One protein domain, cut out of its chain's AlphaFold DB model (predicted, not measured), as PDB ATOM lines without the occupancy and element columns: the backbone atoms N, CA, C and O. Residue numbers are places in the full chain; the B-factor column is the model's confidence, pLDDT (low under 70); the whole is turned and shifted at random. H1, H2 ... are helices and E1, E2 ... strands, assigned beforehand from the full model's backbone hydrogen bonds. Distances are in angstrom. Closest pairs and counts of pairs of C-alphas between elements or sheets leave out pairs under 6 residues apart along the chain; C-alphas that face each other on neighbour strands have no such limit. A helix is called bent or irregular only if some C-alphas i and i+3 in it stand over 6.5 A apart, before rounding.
ATOM      1  N   ARG A 553     -74.573 -62.501 164.302       83.50
ATOM      2  CA  ARG A 553     -73.795 -61.744 163.311       83.50
ATOM      3  C   ARG A 553     -74.508 -60.473 162.852       83.50
ATOM      4  O   ARG A 553     -75.737 -60.432 162.785       83.50
ATOM      5  N   ILE A 554     -73.717 -59.496 162.420       82.56
ATOM      6  CA  ILE A 554     -74.184 -58.295 161.718       82.56
ATOM      7  C   ILE A 554     -74.329 -58.537 160.196       82.56
ATOM      8  O   ILE A 554     -73.766 -59.509 159.660       82.56
ATOM      9  N   PRO A 555     -75.103 -57.696 159.482       84.75
ATOM     10  CA  PRO A 555     -75.123 -57.666 158.018       84.75
ATOM     11  C   PRO A 555     -73.740 -57.409 157.404       84.75
ATOM     12  O   PRO A 555     -72.857 -56.851 158.044       84.75
ATOM     13  N   CYS A 556     -73.531 -57.856 156.162       85.75
ATOM     14  CA  CYS A 556     -72.273 -57.640 155.443       85.75
ATOM     15  C   CYS A 556     -72.467 -56.563 154.372       85.75
ATOM     16  O   CYS A 556     -73.163 -56.812 153.393       85.75
ATOM     17  N   ASP A 557     -71.803 -55.417 154.525       84.12
ATOM     18  CA  ASP A 557     -71.924 -54.278 153.596       84.12
ATOM     19  C   ASP A 557     -70.890 -54.292 152.462       84.12
ATOM     20  O   ASP A 557     -70.793 -53.364 151.666       84.12
ATOM     21  N   LYS A 558     -70.111 -55.374 152.342       84.38
ATOM     22  CA  LYS A 558     -69.186 -55.541 151.218       84.38
ATOM     23  C   LYS A 558     -69.949 -55.925 149.950       84.38
ATOM     24  O   LYS A 558     -70.764 -56.854 149.972       84.38
ATOM     25  N   ARG A 559     -69.613 -55.272 148.833       83.00
ATOM     26  CA  ARG A 559     -70.156 -55.582 147.503       83.00
ATOM     27  C   ARG A 559     -69.875 -57.016 147.069       83.00
ATOM     28  O   ARG A 559     -68.846 -57.612 147.404       83.00
ATOM     29  N   CYS A 560     -70.810 -57.568 146.307       83.38
ATOM     30  CA  CYS A 560     -70.694 -58.890 145.726       83.38
ATOM     31  C   CYS A 560     -69.619 -58.906 144.625       83.38
ATOM     32  O   CYS A 560     -69.602 -58.072 143.727       83.38
ATOM     33  N   GLN A 561     -68.723 -59.890 144.690       83.00
ATOM     34  CA  GLN A 561     -67.612 -60.055 143.738       83.00
ATOM     35  C   GLN A 561     -67.985 -60.952 142.543       83.00
ATOM     36  O   GLN A 561     -67.120 -61.387 141.789       83.00
ATOM     37  N   ILE A 562     -69.272 -61.279 142.387       83.56
ATOM     38  CA  ILE A 562     -69.767 -62.116 141.290       83.56
ATOM     39  C   ILE A 562     -69.972 -61.243 140.051       83.56
ATOM     40  O   ILE A 562     -70.654 -60.220 140.110       83.56
ATOM     41  N   PHE A 563     -69.434 -61.697 138.921       83.94
ATOM     42  CA  PHE A 563     -69.741 -61.162 137.598       83.94
ATOM     43  C   PHE A 563     -70.860 -61.990 136.963       83.94
ATOM     44  O   PHE A 563     -70.830 -63.224 136.975       83.94
ATOM     45  N   PHE A 564     -71.878 -61.319 136.429       83.19
ATOM     46  CA  PHE A 564     -72.945 -61.978 135.682       83.19
ATOM     47  C   PHE A 564     -72.417 -62.549 134.362       83.19
ATOM     48  O   PHE A 564     -71.383 -62.130 133.849       83.19
ATOM     49  N   ARG A 565     -73.184 -63.455 133.740       80.56
ATOM     50  CA  ARG A 565     -72.866 -63.996 132.401       80.56
ATOM     51  C   ARG A 565     -72.761 -62.915 131.316       80.56
ATOM     52  O   ARG A 565     -72.125 -63.150 130.301       80.56
ATOM     53  N   CYS A 566     -73.373 -61.752 131.534       80.12
ATOM     54  CA  CYS A 566     -73.264 -60.583 130.664       80.12
ATOM     55  C   CYS A 566     -71.971 -59.764 130.862       80.12
ATOM     56  O   CYS A 566     -71.821 -58.735 130.218       80.12
ATOM     57  N   GLY A 567     -71.061 -60.183 131.750       78.44
ATOM     58  CA  GLY A 567     -69.774 -59.520 132.000       78.44
ATOM     59  C   GLY A 567     -69.813 -58.376 133.021       78.44
ATOM     60  O   GLY A 567     -68.765 -57.871 133.403       78.44
ATOM     61  N   HIS A 568     -70.992 -57.985 133.512       82.94
ATOM     62  CA  HIS A 568     -71.144 -56.907 134.496       82.94
ATOM     63  C   HIS A 568     -71.007 -57.399 135.946       82.94
ATOM     64  O   HIS A 568     -71.485 -58.486 136.286       82.94
ATOM     65  N   GLN A 569     -70.401 -56.578 136.809       84.19
ATOM     66  CA  GLN A 569     -70.291 -56.845 138.247       84.19
ATOM     67  C   GLN A 569     -71.653 -56.710 138.947       84.19
ATOM     68  O   GLN A 569     -72.481 -55.880 138.583       84.19
ATOM     69  N   CYS A 570     -71.893 -57.536 139.963       84.81
ATOM     70  CA  CYS A 570     -73.118 -57.499 140.748       84.81
ATOM     71  C   CYS A 570     -73.193 -56.284 141.696       84.81
ATOM     72  O   CYS A 570     -72.385 -56.163 142.612       84.81
ATOM     73  N   ASN A 571     -74.245 -55.468 141.557       82.38
ATOM     74  CA  ASN A 571     -74.599 -54.350 142.454       82.38
ATOM     75  C   ASN A 571     -75.255 -54.785 143.787       82.38
ATOM     76  O   ASN A 571     -75.899 -53.981 144.452       82.38
ATOM     77  N   GLY A 572     -75.169 -56.062 144.164       85.19
ATOM     78  CA  GLY A 572     -75.722 -56.581 145.422       85.19
ATOM     79  C   GLY A 572     -74.661 -56.788 146.503       85.19
ATOM     80  O   GLY A 572     -73.462 -56.650 146.258       85.19
ATOM     81  N   TYR A 573     -75.088 -57.210 147.693       87.81
ATOM     82  CA  TYR A 573     -74.177 -57.519 148.800       87.81
ATOM     83  C   TYR A 573     -73.647 -58.953 148.789       87.81
ATOM     84  O   TYR A 573     -74.257 -59.896 148.276       87.81
ATOM     85  N   CYS A 574     -72.480 -59.124 149.404       84.25
ATOM     86  CA  CYS A 574     -71.808 -60.406 149.536       84.25
ATOM     87  C   CYS A 574     -72.615 -61.407 150.389       84.25
ATOM     88  O   CYS A 574     -72.906 -61.167 151.562       84.25
ATOM     89  N   GLY A 575     -72.896 -62.586 149.822       77.00
ATOM     90  CA  GLY A 575     -73.610 -63.673 150.505       77.00
ATOM     91  C   GLY A 575     -75.136 -63.562 150.459       77.00
ATOM     92  O   GLY A 575     -75.813 -64.323 151.148       77.00
ATOM     93  N   GLU A 576     -75.673 -62.640 149.657       84.69
ATOM     94  CA  GLU A 576     -77.109 -62.418 149.472       84.69
ATOM     95  C   GLU A 576     -77.537 -62.739 148.032       84.69
ATOM     96  O   GLU A 576     -76.704 -62.975 147.154       84.69
ATOM     97  N   LYS A 577     -78.850 -62.806 147.780       84.12
ATOM     98  CA  LYS A 577     -79.371 -63.094 146.438       84.12
ATOM     99  C   LYS A 577     -79.015 -61.937 145.500       84.12
ATOM    100  O   LYS A 577     -79.473 -60.818 145.713       84.12
ATOM    101  N   CYS A 578     -78.227 -62.221 144.462       85.12
ATOM    102  CA  CYS A 578     -77.805 -61.214 143.493       85.12
ATOM    103  C   CYS A 578     -79.019 -60.581 142.774       85.12
ATOM    104  O   CYS A 578     -79.839 -61.331 142.231       85.12
ATOM    105  N   PRO A 579     -79.138 -59.237 142.744       84.44
ATOM    106  CA  PRO A 579     -80.146 -58.537 141.949       84.44
ATOM    107  C   PRO A 579     -79.979 -58.781 140.445       84.44
ATOM    108  O   PRO A 579     -78.900 -59.176 140.009       84.44
ATOM    109  N   PRO A 580     -81.018 -58.550 139.623       82.75
ATOM    110  CA  PRO A 580     -80.847 -58.510 138.172       82.75
ATOM    111  C   PRO A 580     -79.818 -57.441 137.770       82.75
ATOM    112  O   PRO A 580     -79.681 -56.414 138.429       82.75
ATOM    113  N   CYS A 581     -79.087 -57.690 136.681       81.44
ATOM    114  CA  CYS A 581     -78.051 -56.777 136.198       81.44
ATOM    115  C   CYS A 581     -78.654 -55.428 135.771       81.44
ATOM    116  O   CYS A 581     -79.471 -55.412 134.845       81.44
ATOM    117  N   LEU A 582     -78.178 -54.332 136.380       75.31
ATOM    118  CA  LEU A 582     -78.613 -52.949 136.131       75.31
ATOM    119  C   LEU A 582     -78.497 -52.579 134.641       75.31
ATOM    120  O   LEU A 582     -79.472 -52.185 134.013       75.31
ATOM    121  N   LYS A 583     -77.327 -52.838 134.038       74.88
ATOM    122  CA  LYS A 583     -77.027 -52.485 132.636       74.88
ATOM    123  C   LYS A 583     -77.797 -53.304 131.590       74.88
ATOM    124  O   LYS A 583     -78.027 -52.827 130.488       74.88
ATOM    125  N   CYS A 584     -78.200 -54.535 131.912       75.75
ATOM    126  CA  CYS A 584     -78.900 -55.416 130.966       75.75
ATOM    127  C   CYS A 584     -80.425 -55.337 131.075       75.75
ATOM    128  O   CYS A 584     -81.112 -55.877 130.215       75.75
ATOM    129  N   ASN A 585     -80.955 -54.702 132.124       75.44
ATOM    130  CA  ASN A 585     -82.393 -54.567 132.338       75.44
ATOM    131  C   ASN A 585     -82.769 -53.106 132.642       75.44
ATOM    132  O   ASN A 585     -83.221 -52.815 133.747       75.44
ATOM    133  N   PRO A 586     -82.604 -52.185 131.677       68.62
ATOM    134  CA  PRO A 586     -82.802 -50.747 131.897       68.62
ATOM    135  C   PRO A 586     -84.244 -50.368 132.278       68.62
ATOM    136  O   PRO A 586     -84.470 -49.389 132.978       68.62
ATOM    137  N   SER A 587     -85.229 -51.169 131.861       66.62
ATOM    138  CA  SER A 587     -86.659 -50.925 132.095       66.62
ATOM    139  C   SER A 587     -87.177 -51.383 133.466       66.62
ATOM    140  O   SER A 587     -88.349 -51.170 133.777       66.62
ATOM    141  N   LEU A 588     -86.346 -52.027 134.292       72.94
ATOM    142  CA  LEU A 588     -86.741 -52.451 135.636       72.94
ATOM    143  C   LEU A 588     -86.777 -51.238 136.581       72.94
ATOM    144  O   LEU A 588     -85.815 -50.481 136.668       72.94
ATOM    145  N   GLN A 589     -87.897 -51.055 137.284       70.50
ATOM    146  CA  GLN A 589     -88.102 -49.953 138.232       70.50
ATOM    147  C   GLN A 589     -87.910 -50.405 139.678       70.50
ATOM    148  O   GLN A 589     -88.423 -51.452 140.096       70.50
ATOM    149  N   CYS A 590     -87.218 -49.581 140.467       67.06
ATOM    150  CA  CYS A 590     -87.190 -49.717 141.914       67.06
ATOM    151  C   CYS A 590     -88.555 -49.363 142.484       67.06
ATOM    152  O   CYS A 590     -89.109 -48.294 142.262       67.06
ATOM    153  N   LYS A 591     -89.100 -50.272 143.278       66.56
ATOM    154  CA  LYS A 591     -90.490 -50.180 143.715       66.56
ATOM    155  C   LYS A 591     -90.738 -49.229 144.900       66.56
ATOM    156  O   LYS A 591     -91.895 -49.021 145.248       66.56
ATOM    157  N   ILE A 592     -89.687 -48.692 145.530       69.44
ATOM    158  CA  ILE A 592     -89.783 -47.684 146.611       69.44
ATOM    159  C   ILE A 592     -89.488 -46.279 146.082       69.44
ATOM    160  O   ILE A 592     -90.215 -45.350 146.409       69.44
ATOM    161  N   THR A 593     -88.440 -46.122 145.273       66.75
ATOM    162  CA  THR A 593     -88.033 -44.813 144.732       66.75
ATOM    163  C   THR A 593     -88.661 -44.501 143.373       66.75
ATOM    164  O   THR A 593     -88.553 -43.373 142.917       66.75
ATOM    165  N   LEU A 594     -89.316 -45.480 142.731       68.38
ATOM    166  CA  LEU A 594     -89.936 -45.413 141.393       68.38
ATOM    167  C   LEU A 594     -88.974 -45.097 140.234       68.38
ATOM    168  O   LEU A 594     -89.401 -45.081 139.083       68.38
ATOM    169  N   LEU A 595     -87.681 -44.937 140.521       70.06
ATOM    170  CA  LEU A 595     -86.624 -44.746 139.532       70.06
ATOM    171  C   LEU A 595     -86.408 -46.026 138.715       70.06
ATOM    172  O   LEU A 595     -86.348 -47.135 139.265       70.06
ATOM    173  N   THR A 596     -86.278 -45.871 137.400       70.56
ATOM    174  CA  THR A 596     -85.814 -46.929 136.494       70.56
ATOM    175  C   THR A 596     -84.318 -47.168 136.676       70.56
ATOM    176  O   THR A 596     -83.574 -46.276 137.073       70.56
ATOM    177  N   PHE A 597     -83.839 -48.367 136.352       69.12
ATOM    178  CA  PHE A 597     -82.410 -48.693 136.429       69.12
ATOM    179  C   PHE A 597     -81.525 -47.814 135.532       69.12
ATOM    180  O   PHE A 597     -80.331 -47.702 135.790       69.12
ATOM    181  N   SER A 598     -82.096 -47.176 134.507       61.09
ATOM    182  CA  SER A 598     -81.414 -46.179 133.673       61.09
ATOM    183  C   SER A 598     -81.226 -44.816 134.344       61.09
ATOM    184  O   SER A 598     -80.362 -44.057 133.918       61.09
ATOM    185  N   GLU A 599     -82.018 -44.504 135.367       67.12
ATOM    186  CA  GLU A 599     -81.980 -43.235 136.108       67.12
ATOM    187  C   GLU A 599     -81.129 -43.331 137.387       67.12
ATOM    188  O   GLU A 599     -80.982 -42.346 138.105       67.12
ATOM    189  N   MET A 600     -80.579 -44.513 137.683       66.06
ATOM    190  CA  MET A 600     -79.786 -44.791 138.884       66.06
ATOM    191  C   MET A 600     -78.292 -44.563 138.652       66.06
ATOM    192  O   MET A 600     -77.754 -44.895 137.594       66.06
ATOM    193  N   GLU A 601     -77.596 -44.056 139.673       66.25
ATOM    194  CA  GLU A 601     -76.140 -43.922 139.638       66.25
ATOM    195  C   GLU A 601     -75.461 -45.305 139.581       66.25
ATOM    196  O   GLU A 601     -75.900 -46.261 140.225       66.25
ATOM    197  N   GLU A 602     -74.340 -45.426 138.855       60.97
ATOM    198  CA  GLU A 602     -73.632 -46.711 138.664       60.97
ATOM    199  C   GLU A 602     -73.183 -47.376 139.985       60.97
ATOM    200  O   GLU A 602     -72.894 -48.576 140.015       60.97
ATOM    201  N   ASN A 603     -73.154 -46.608 141.077       66.19
ATOM    202  CA  ASN A 603     -72.727 -47.023 142.406       66.19
ATOM    203  C   ASN A 603     -73.870 -47.229 143.410       66.19
ATOM    204  O   ASN A 603     -73.584 -47.326 144.602       66.19
ATOM    205  N   GLU A 604     -75.127 -47.342 142.994       75.75
ATOM    206  CA  GLU A 604     -76.180 -47.725 143.938       75.75
ATOM    207  C   GLU A 604     -76.157 -49.233 144.246       75.75
ATOM    208  O   GLU A 604     -76.057 -50.084 143.353       75.75
ATOM    209  N   ASP A 605     -76.252 -49.565 145.538       83.06
ATOM    210  CA  ASP A 605     -76.377 -50.943 146.008       83.06
ATOM    211  C   ASP A 605     -77.855 -51.363 146.037       83.06
ATOM    212  O   ASP A 605     -78.717 -50.711 146.642       83.06
ATOM    213  N   LEU A 606     -78.144 -52.499 145.405       84.56
ATOM    214  CA  LEU A 606     -79.492 -53.028 145.239       84.56
ATOM    215  C   LEU A 606     -79.705 -54.298 146.060       84.56
ATOM    216  O   LEU A 606     -78.870 -55.205 146.100       84.56
ATOM    217  N   TYR A 607     -80.892 -54.401 146.650       86.56
ATOM    218  CA  TYR A 607     -81.343 -55.581 147.370       86.56
ATOM    219  C   TYR A 607     -82.630 -56.139 146.770       86.56
ATOM    220  O   TYR A 607     -83.546 -55.402 146.406       86.56
ATOM    221  N   VAL A 608     -82.720 -57.469 146.704       87.00
ATOM    222  CA  VAL A 608     -83.913 -58.172 146.223       87.00
ATOM    223  C   VAL A 608     -84.530 -58.978 147.343       87.00
ATOM    224  O   VAL A 608     -83.897 -59.876 147.902       87.00
ATOM    225  N   LEU A 609     -85.805 -58.712 147.627       88.38
ATOM    226  CA  LEU A 609     -86.561 -59.519 148.578       88.38
ATOM    227  C   LEU A 609     -86.774 -60.939 148.016       88.38
ATOM    228  O   LEU A 609     -87.343 -61.077 146.930       88.38
ATOM    229  N   PRO A 610     -86.395 -62.009 148.745       84.31
ATOM    230  CA  PRO A 610     -86.476 -63.378 148.228       84.31
ATOM    231  C   PRO A 610     -87.890 -63.862 147.872       84.31
ATOM    232  O   PRO A 610     -88.029 -64.688 146.974       84.31
ATOM    233  N   GLU A 611     -88.922 -63.365 148.565       83.62
ATOM    234  CA  GLU A 611     -90.305 -63.855 148.428       83.62
ATOM    235  C   GLU A 611     -91.031 -63.277 147.203       83.62
ATOM    236  O   GLU A 611     -91.746 -63.997 146.515       83.62
ATOM    237  N   CYS A 612     -90.834 -61.990 146.907       85.81
ATOM    238  CA  CYS A 612     -91.547 -61.286 145.835       85.81
ATOM    239  C   CYS A 612     -90.645 -60.829 144.679       85.81
ATOM    240  O   CYS A 612     -91.143 -60.242 143.720       85.81
ATOM    241  N   ASN A 613     -89.327 -61.050 144.778       84.88
ATOM    242  CA  ASN A 613     -88.303 -60.592 143.832       84.88
ATOM    243  C   ASN A 613     -88.347 -59.086 143.515       84.88
ATOM    244  O   ASN A 613     -87.795 -58.646 142.509       84.88
ATOM    245  N   CYS A 614     -88.992 -58.291 144.368       83.25
ATOM    246  CA  CYS A 614     -88.993 -56.844 144.234       83.25
ATOM    247  C   CYS A 614     -87.595 -56.316 144.552       83.25
ATOM    248  O   CYS A 614     -86.988 -56.733 145.544       83.25
ATOM    249  N   VAL A 615     -87.108 -55.427 143.689       83.69
ATOM    250  CA  VAL A 615     -85.789 -54.810 143.805       83.69
ATOM    251  C   VAL A 615     -85.939 -53.437 144.447       83.69
ATOM    252  O   VAL A 615     -86.819 -52.660 144.066       83.69
ATOM    253  N   PHE A 616     -85.082 -53.166 145.426       85.56
ATOM    254  CA  PHE A 616     -85.042 -51.923 146.181       85.56
ATOM    255  C   PHE A 616     -83.609 -51.425 146.315       85.56
ATOM    256  O   PHE A 616     -82.669 -52.221 146.277       85.56
ATOM    257  N   THR A 617     -83.453 -50.125 146.541       85.44
ATOM    258  CA  THR A 617     -82.194 -49.574 147.041       85.44
ATOM    259  C   THR A 617     -81.979 -50.042 148.480       85.44
ATOM    260  O   THR A 617     -82.917 -50.083 149.285       85.44
ATOM    261  N   ALA A 618     -80.747 -50.429 148.810       83.19
ATOM    262  CA  ALA A 618     -80.403 -50.918 150.144       83.19
ATOM    263  C   ALA A 618     -80.729 -49.890 151.240       83.19
ATOM    264  O   ALA A 618     -81.375 -50.212 152.236       83.19
ATOM    265  N   THR A 619     -80.382 -48.629 150.989       82.81
ATOM    266  CA  THR A 619     -80.640 -47.482 151.870       82.81
ATOM    267  C   THR A 619     -82.134 -47.234 152.095       82.81
ATOM    268  O   THR A 619     -82.562 -46.963 153.222       82.81
ATOM    269  N   GLY A 620     -82.954 -47.377 151.049       82.19
ATOM    270  CA  GLY A 620     -84.407 -47.240 151.139       82.19
ATOM    271  C   GLY A 620     -85.041 -48.330 152.005       82.19
ATOM    272  O   GLY A 620     -85.919 -48.050 152.823       82.19
ATOM    273  N   LEU A 621     -84.561 -49.569 151.882       84.31
ATOM    274  CA  LEU A 621     -85.074 -50.694 152.662       84.31
ATOM    275  C   LEU A 621     -84.569 -50.676 154.118       84.31
ATOM    276  O   LEU A 621     -85.344 -50.963 155.029       84.31
ATOM    277  N   ASP A 622     -83.328 -50.251 154.366       85.19
ATOM    278  CA  ASP A 622     -82.796 -50.040 155.721       85.19
ATOM    279  C   ASP A 622     -83.595 -48.970 156.479       85.19
ATOM    280  O   ASP A 622     -83.962 -49.158 157.643       85.19
ATOM    281  N   THR A 623     -83.940 -47.872 155.800       83.94
ATOM    282  CA  THR A 623     -84.782 -46.803 156.362       83.94
ATOM    283  C   THR A 623     -86.183 -47.317 156.701       83.94
ATOM    284  O   THR A 623     -86.716 -46.999 157.764       83.94
ATOM    285  N   TYR A 624     -86.760 -48.170 155.850       84.19
ATOM    286  CA  TYR A 624     -88.063 -48.794 156.089       84.19
ATOM    287  C   TYR A 624     -88.086 -49.653 157.364       84.19
ATOM    288  O   TYR A 624     -88.948 -49.447 158.221       84.19
ATOM    289  N   PHE A 625     -87.121 -50.566 157.535       82.25
ATOM    290  CA  PHE A 625     -87.050 -51.410 158.736       82.25
ATOM    291  C   PHE A 625     -86.745 -50.592 160.002       82.25
ATOM    292  O   PHE A 625     -87.350 -50.831 161.047       82.25
ATOM    293  N   ASN A 626     -85.862 -49.593 159.916       80.81
ATOM    294  CA  ASN A 626     -85.472 -48.777 161.070       80.81
ATOM    295  C   ASN A 626     -86.576 -47.810 161.535       80.81
ATOM    296  O   ASN A 626     -86.785 -47.669 162.741       80.81
ATOM    297  N   ASN A 627     -87.294 -47.155 160.617       75.06
ATOM    298  CA  ASN A 627     -88.363 -46.214 160.976       75.06
ATOM    299  C   ASN A 627     -89.566 -46.935 161.589       75.06
ATOM    300  O   ASN A 627     -90.101 -46.499 162.608       75.06
ATOM    301  N   GLN A 628     -89.952 -48.080 161.023       65.81
ATOM    302  CA  GLN A 628     -91.040 -48.881 161.578       65.81
ATOM    303  C   GLN A 628     -90.694 -49.497 162.943       65.81
ATOM    304  O   GLN A 628     -91.581 -49.663 163.774       65.81
ATOM    305  N   ALA A 629     -89.417 -49.787 163.216       61.03
ATOM    306  CA  ALA A 629     -88.981 -50.259 164.529       61.03
ATOM    307  C   ALA A 629     -89.014 -49.161 165.618       61.03
ATOM    308  O   ALA A 629     -89.195 -49.481 166.790       61.03
ATOM    309  N   LYS A 630     -88.844 -47.878 165.253       57.66
ATOM    310  CA  LYS A 630     -88.770 -46.744 166.199       57.66
ATOM    311  C   LYS A 630     -90.120 -46.101 166.531       57.66
ATOM    312  O   LYS A 630     -90.289 -45.635 167.651       57.66
ATOM    313  N   ASN A 631     -91.074 -46.080 165.597       51.41
ATOM    314  CA  ASN A 631     -92.325 -45.322 165.758       51.41
ATOM    315  C   ASN A 631     -93.391 -45.986 166.650       51.41
ATOM    316  O   ASN A 631     -94.461 -45.418 166.822       51.41
ATOM    317  N   GLY A 632     -93.161 -47.179 167.210       51.09
ATOM    318  CA  GLY A 632     -94.149 -47.844 168.079       51.09
ATOM    319  C   GLY A 632     -95.460 -48.273 167.387       51.09
ATOM    320  O   GLY A 632     -96.300 -48.914 168.015       51.09
ATOM    321  N   ASP A 633     -95.631 -48.011 166.088       45.84
ATOM    322  CA  ASP A 633     -96.809 -48.403 165.295       45.84
ATOM    323  C   ASP A 633     -96.907 -49.921 165.026       45.84
ATOM    324  O   ASP A 633     -97.947 -50.419 164.594       45.84
ATOM    325  N   HIS A 634     -95.870 -50.696 165.365       49.59
ATOM    326  CA  HIS A 634     -95.938 -52.166 165.445       49.59
ATOM    327  C   HIS A 634     -96.560 -52.679 166.761       49.59
ATOM    328  O   HIS A 634     -96.407 -53.841 167.128       49.59
ATOM    329  N   THR A 635     -97.323 -51.845 167.474       44.66
ATOM    330  CA  THR A 635     -98.140 -52.250 168.639       44.66
ATOM    331  C   THR A 635     -99.281 -53.212 168.282       44.66
ATOM    332  O   THR A 635     -99.812 -53.897 169.157       44.66
ATOM    333  N   ALA A 636     -99.621 -53.355 166.999       49.19
ATOM    334  CA  ALA A 636    -100.473 -54.426 166.499       49.19
ATOM    335  C   ALA A 636     -99.598 -55.465 165.791       49.19
ATOM    336  O   ALA A 636     -99.201 -55.234 164.656       49.19
ATOM    337  N   VAL A 637     -99.311 -56.592 166.452       58.47
ATOM    338  CA  VAL A 637     -98.428 -57.674 165.969       58.47
ATOM    339  C   VAL A 637     -98.768 -58.100 164.533       58.47
ATOM    340  O   VAL A 637     -99.602 -58.979 164.308       58.47
ATOM    341  N   LYS A 638     -98.127 -57.460 163.552       64.06
ATOM    342  CA  LYS A 638     -98.262 -57.694 162.113       64.06
ATOM    343  C   LYS A 638     -96.907 -58.143 161.583       64.06
ATOM    344  O   LYS A 638     -95.867 -57.623 161.966       64.06
ATOM    345  N   LEU A 639     -96.919 -59.135 160.696       74.12
ATOM    346  CA  LEU A 639     -95.700 -59.618 160.046       74.12
ATOM    347  C   LEU A 639     -95.118 -58.529 159.135       74.12
ATOM    348  O   LEU A 639     -95.873 -57.822 158.469       74.12
ATOM    349  N   TRP A 640     -93.788 -58.446 159.054       82.94
ATOM    350  CA  TRP A 640     -93.096 -57.551 158.125       82.94
ATOM    351  C   TRP A 640     -93.503 -57.838 156.677       82.94
ATOM    352  O   TRP A 640     -93.483 -58.989 156.239       82.94
ATOM    353  N   GLN A 641     -93.849 -56.793 155.931       85.31
ATOM    354  CA  GLN A 641     -94.341 -56.874 154.553       85.31
ATOM    355  C   GLN A 641     -93.473 -56.053 153.602       85.31
ATOM    356  O   GLN A 641     -92.811 -55.096 154.004       85.31
ATOM    357  N   CYS A 642     -93.477 -56.443 152.329       85.19
ATOM    358  CA  CYS A 642     -92.847 -55.700 151.248       85.19
ATOM    359  C   CYS A 642     -93.508 -54.317 151.089       85.19
ATOM    360  O   CYS A 642     -94.723 -54.274 150.891       85.19
ATOM    361  N   PRO A 643     -92.747 -53.205 151.069       83.12
ATOM    362  CA  PRO A 643     -93.310 -51.853 150.960       83.12
ATOM    363  C   PRO A 643     -94.178 -51.627 149.717       83.12
ATOM    364  O   PRO A 643     -95.101 -50.822 149.741       83.12
ATOM    365  N   SER A 644     -93.895 -52.348 148.630       81.25
ATOM    366  CA  SER A 644     -94.589 -52.163 147.355       81.25
ATOM    367  C   SER A 644     -95.713 -53.161 147.113       81.25
ATOM    368  O   SER A 644     -96.820 -52.759 146.774       81.25
ATOM    369  N   CYS A 645     -95.456 -54.464 147.268       79.69
ATOM    370  CA  CYS A 645     -96.461 -55.488 146.960       79.69
ATOM    371  C   CYS A 645     -97.171 -56.054 148.190       79.69
ATOM    372  O   CYS A 645     -98.007 -56.937 148.036       79.69
ATOM    373  N   GLN A 646     -96.823 -55.594 149.396       80.19
ATOM    374  CA  GLN A 646     -97.395 -56.054 150.667       80.19
ATOM    375  C   GLN A 646     -97.206 -57.561 150.951       80.19
ATOM    376  O   GLN A 646     -97.763 -58.095 151.910       80.19
ATOM    377  N   GLU A 647     -96.376 -58.259 150.163       81.38
ATOM    378  CA  GLU A 647     -96.058 -59.673 150.387       81.38
ATOM    379  C   GLU A 647     -95.244 -59.837 151.689       81.38
ATOM    380  O   GLU A 647     -94.245 -59.128 151.863       81.38
ATOM    381  N   PRO A 648     -95.624 -60.748 152.606       83.31
ATOM    382  CA  PRO A 648     -94.904 -60.972 153.858       83.31
ATOM    383  C   PRO A 648     -93.459 -61.450 153.653       83.31
ATOM    384  O   PRO A 648     -93.181 -62.319 152.827       83.31
ATOM    385  N   ILE A 649     -92.535 -60.918 154.451       87.12
ATOM    386  CA  ILE A 649     -91.100 -61.185 154.367       87.12
ATOM    387  C   ILE A 649     -90.706 -62.173 155.472       87.12
ATOM    388  O   ILE A 649     -90.867 -61.886 156.654       87.12
ATOM    389  N   PHE A 650     -90.145 -63.328 155.099       85.69
ATOM    390  CA  PHE A 650     -89.707 -64.354 156.066       85.69
ATOM    391  C   PHE A 650     -88.212 -64.672 155.999       85.69
ATOM    392  O   PHE A 650     -87.596 -64.994 157.012       85.69
ATOM    393  N   THR A 651     -87.624 -64.600 154.804       86.12
ATOM    394  CA  THR A 651     -86.311 -65.195 154.509       86.12
ATOM    395  C   THR A 651     -85.232 -64.176 154.128       86.12
ATOM    396  O   THR A 651     -84.144 -64.562 153.703       86.12
ATOM    397  N   ALA A 652     -85.491 -62.874 154.301       87.94
ATOM    398  CA  ALA A 652     -84.496 -61.837 154.030       87.94
ATOM    399  C   ALA A 652     -83.352 -61.908 155.058       87.94
ATOM    400  O   ALA A 652     -83.554 -61.699 156.253       87.94
ATOM    401  N   MET A 653     -82.147 -62.237 154.583       84.56
ATOM    402  CA  MET A 653     -80.998 -62.535 155.443       84.56
ATOM    403  C   MET A 653     -80.494 -61.304 156.217       84.56
ATOM    404  O   MET A 653     -80.390 -61.385 157.442       84.56
ATOM    405  N   ARG A 654     -80.270 -60.167 155.536       86.69
ATOM    406  CA  ARG A 654     -79.887 -58.863 156.119       86.69
ATOM    407  C   ARG A 654     -80.759 -58.458 157.309       86.69
ATOM    408  O   ARG A 654     -80.247 -58.095 158.361       86.69
ATOM    409  N   TYR A 655     -82.073 -58.611 157.163       87.75
ATOM    410  CA  TYR A 655     -83.076 -58.205 158.153       87.75
ATOM    411  C   TYR A 655     -83.535 -59.354 159.061       87.75
ATOM    412  O   TYR A 655     -84.526 -59.226 159.777       87.75
ATOM    413  N   SER A 656     -82.830 -60.489 159.056       84.88
ATOM    414  CA  SER A 656     -83.285 -61.712 159.728       84.88
ATOM    415  C   SER A 656     -83.510 -61.547 161.234       84.88
ATOM    416  O   SER A 656     -84.391 -62.208 161.780       84.88
ATOM    417  N   ASN A 657     -82.783 -60.649 161.903       85.12
ATOM    418  CA  ASN A 657     -82.982 -60.371 163.327       85.12
ATOM    419  C   ASN A 657     -84.347 -59.724 163.606       85.12
ATOM    420  O   ASN A 657     -85.061 -60.219 164.477       85.12
ATOM    421  N   TYR A 658     -84.746 -58.722 162.813       84.06
ATOM    422  CA  TYR A 658     -86.071 -58.092 162.895       84.06
ATOM    423  C   TYR A 658     -87.202 -59.078 162.579       84.06
ATOM    424  O   TYR A 658     -88.249 -59.078 163.222       84.06
ATOM    425  N   LEU A 659     -86.992 -59.964 161.601       85.06
ATOM    426  CA  LEU A 659     -87.998 -60.961 161.225       85.06
ATOM    427  C   LEU A 659     -88.184 -62.025 162.318       85.06
ATOM    428  O   LEU A 659     -89.308 -62.413 162.636       85.06
ATOM    429  N   LYS A 660     -87.086 -62.509 162.910       85.06
ATOM    430  CA  LYS A 660     -87.129 -63.560 163.936       85.06
ATOM    431  C   LYS A 660     -87.704 -63.071 165.264       85.06
ATOM    432  O   LYS A 660     -88.410 -63.848 165.910       85.06
ATOM    433  N   SER A 661     -87.436 -61.828 165.672       82.81
ATOM    434  CA  SER A 661     -88.036 -61.254 166.886       82.81
ATOM    435  C   SER A 661     -89.563 -61.210 166.783       82.81
ATOM    436  O   SER A 661     -90.245 -61.721 167.672       82.81
ATOM    437  N   GLU A 662     -90.096 -60.735 165.655       79.62
ATOM    438  CA  GLU A 662     -91.545 -60.655 165.425       79.62
ATOM    439  C   GLU A 662     -92.212 -62.029 165.332       79.62
ATOM    440  O   GLU A 662     -93.252 -62.278 165.942       79.62
ATOM    441  N   ILE A 663     -91.593 -62.981 164.626       80.81
ATOM    442  CA  ILE A 663     -92.122 -64.350 164.541       80.81
ATOM    443  C   ILE A 663     -92.187 -65.005 165.932       80.81
ATOM    444  O   ILE A 663     -93.123 -65.760 166.221       80.81
ATOM    445  N   ASN A 664     -91.221 -64.728 166.814       82.00
ATOM    446  CA  ASN A 664     -91.234 -65.241 168.184       82.00
ATOM    447  C   ASN A 664     -92.375 -64.632 169.012       82.00
ATOM    448  O   ASN A 664     -93.113 -65.390 169.643       82.00
ATOM    449  N   LEU A 665     -92.586 -63.313 168.946       79.88
ATOM    450  CA  LEU A 665     -93.721 -62.640 169.594       79.88
ATOM    451  C   LEU A 665     -95.063 -63.205 169.113       79.88
ATOM    452  O   LEU A 665     -95.945 -63.535 169.911       79.88
ATOM    453  N   TRP A 666     -95.190 -63.419 167.806       77.19
ATOM    454  CA  TRP A 666     -96.397 -63.965 167.202       77.19
ATOM    455  C   TRP A 666     -96.703 -65.397 167.675       77.19
ATOM    456  O   TRP A 666     -97.849 -65.732 167.980       77.19
ATOM    457  N   ASN A 667     -95.677 -66.240 167.833       80.31
ATOM    458  CA  ASN A 667     -95.832 -67.587 168.393       80.31
ATOM    459  C   ASN A 667     -96.273 -67.588 169.868       80.31
ATOM    460  O   ASN A 667     -96.982 -68.509 170.279       80.31
ATOM    461  N   ILE A 668     -95.892 -66.578 170.659       80.94
ATOM    462  CA  ILE A 668     -96.342 -66.424 172.055       80.94
ATOM    463  C   ILE A 668     -97.841 -66.095 172.101       80.94
ATOM    464  O   ILE A 668     -98.578 -66.682 172.894       80.94
ATOM    465  N   ILE A 669     -98.314 -65.204 171.226       77.38
ATOM    466  CA  ILE A 669     -99.730 -64.803 171.172       77.38
ATOM    467  C   ILE A 669    -100.625 -65.974 170.771       77.38
ATOM    468  O   ILE A 669    -101.643 -66.216 171.420       77.38
ATOM    469  N   LYS A 670    -100.222 -66.751 169.759       78.06
ATOM    470  CA  LYS A 670    -100.960 -67.959 169.368       78.06
ATOM    471  C   LYS A 670    -101.132 -68.939 170.513       78.06
ATOM    472  O   LYS A 670    -102.213 -69.494 170.675       78.06
ATOM    473  N   HIS A 671    -100.080 -69.133 171.303       77.00
ATOM    474  CA  HIS A 671    -100.110 -70.054 172.430       77.00
ATOM    475  C   HIS A 671    -101.109 -69.601 173.506       77.00
ATOM    476  O   HIS A 671    -101.904 -70.408 173.976       77.00
ATOM    477  N   LYS A 672    -101.156 -68.297 173.821       74.69
ATOM    478  CA  LYS A 672    -102.180 -67.742 174.725       74.69
ATOM    479  C   LYS A 672    -103.603 -67.954 174.189       74.69
ATOM    480  O   LYS A 672    -104.492 -68.335 174.943       74.69
ATOM    481  N   GLN A 673    -103.812 -67.758 172.886       70.00
ATOM    482  CA  GLN A 673    -105.112 -67.980 172.239       70.00
ATOM    483  C   GLN A 673    -105.499 -69.463 172.134       70.00
ATOM    484  O   GLN A 673    -106.676 -69.779 172.017       70.00
ATOM    485  N   GLU A 674    -104.535 -70.381 172.099       69.88
ATOM    486  CA  GLU A 674    -104.765 -71.831 172.104       69.88
ATOM    487  C   GLU A 674    -105.224 -72.319 173.482       69.88
ATOM    488  O   GLU A 674    -106.202 -73.054 173.571       69.88
ATOM    489  N   ILE A 675    -104.603 -71.823 174.555       69.31
ATOM    490  CA  ILE A 675    -105.016 -72.130 175.932       69.31
ATOM    491  C   ILE A 675    -106.459 -71.673 176.186       69.31
ATOM    492  O   ILE A 675    -107.257 -72.447 176.701       69.31
ATOM    493  N   ALA A 676    -106.819 -70.460 175.753       62.78
ATOM    494  CA  ALA A 676    -108.179 -69.934 175.895       62.78
ATOM    495  C   ALA A 676    -109.243 -70.696 175.075       62.78
ATOM    496  O   ALA A 676    -110.429 -70.579 175.357       62.78
ATOM    497  N   ARG A 677    -108.842 -71.459 174.045       62.97
ATOM    498  CA  ARG A 677    -109.757 -72.281 173.229       62.97
ATOM    499  C   ARG A 677    -110.051 -73.643 173.849       62.97
ATOM    500  O   ARG A 677    -111.118 -74.187 173.608       62.97
ATOM    501  N   ASN A 678    -109.112 -74.190 174.617       59.38
ATOM    502  CA  ASN A 678    -109.251 -75.514 175.229       59.38
ATOM    503  C   ASN A 678    -109.954 -75.475 176.600       59.38
ATOM    504  O   ASN A 678    -110.145 -76.522 177.215       59.38
TER     505      ASN A 678
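AT A GLANCE: This is residues 553 to 678 of the 768 residues of the protein "AAA_12 domain-containing protein" of Rhizophagus irregularis (UniProt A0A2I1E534). There is little regular structure: a loop-rich body holds a tiny strand hairpin, E1 and E2, running straight into helix H1, and the longer helix H2 leads out of this body, where residues 670 to 678, of which 670 to 675 belong to H2, stick out as an arm. The printed part has 126 residues, with E1, E2, H1 and H2 in chain order, the sheet antiparallel; the class is mostly helix, with 39 residues in named elements. It is loose, radius of gyration of the C-alphas 17.2 A, spanning 60 by 27 by 24 A.

IN THESE COORDINATES: E1 is residues 606 to 608, from C-alpha (-79.492, -53.028, 145.239), and E2 615 to 617. H1 is 618 to 630, 18.6 A; H2 is 656 to 675, 29.0 A, ending at C-alpha (-105.016, -72.130, 175.932).

HOW THE PARTS SIT: In the hairpin E1 and E2, N 607 and O 616 are 2.8 A apart, within hydrogen-bond range. The closest C-alphas of E1 and H1, Leu 606 and Ala 618, are 5.4 A apart. H1 and H2 are close but not clearly touching, C-alphas of Phe 625 and Tyr 658 closest at 7.9 A, at a steep tilt of 39 degrees, the same way. H2 is apart from both strands. In H1 and H2 every O i to N i+4 pair is within hydrogen-bond range.

THE WHOLE: The two farthest C-alphas, Gly 567 and Asn 678, are 60.7 A apart. The printed part has no cut; the link H1 to H2 is long, 25 residues. pLDDT is under 70 in 30 residues, among them 628 to 638.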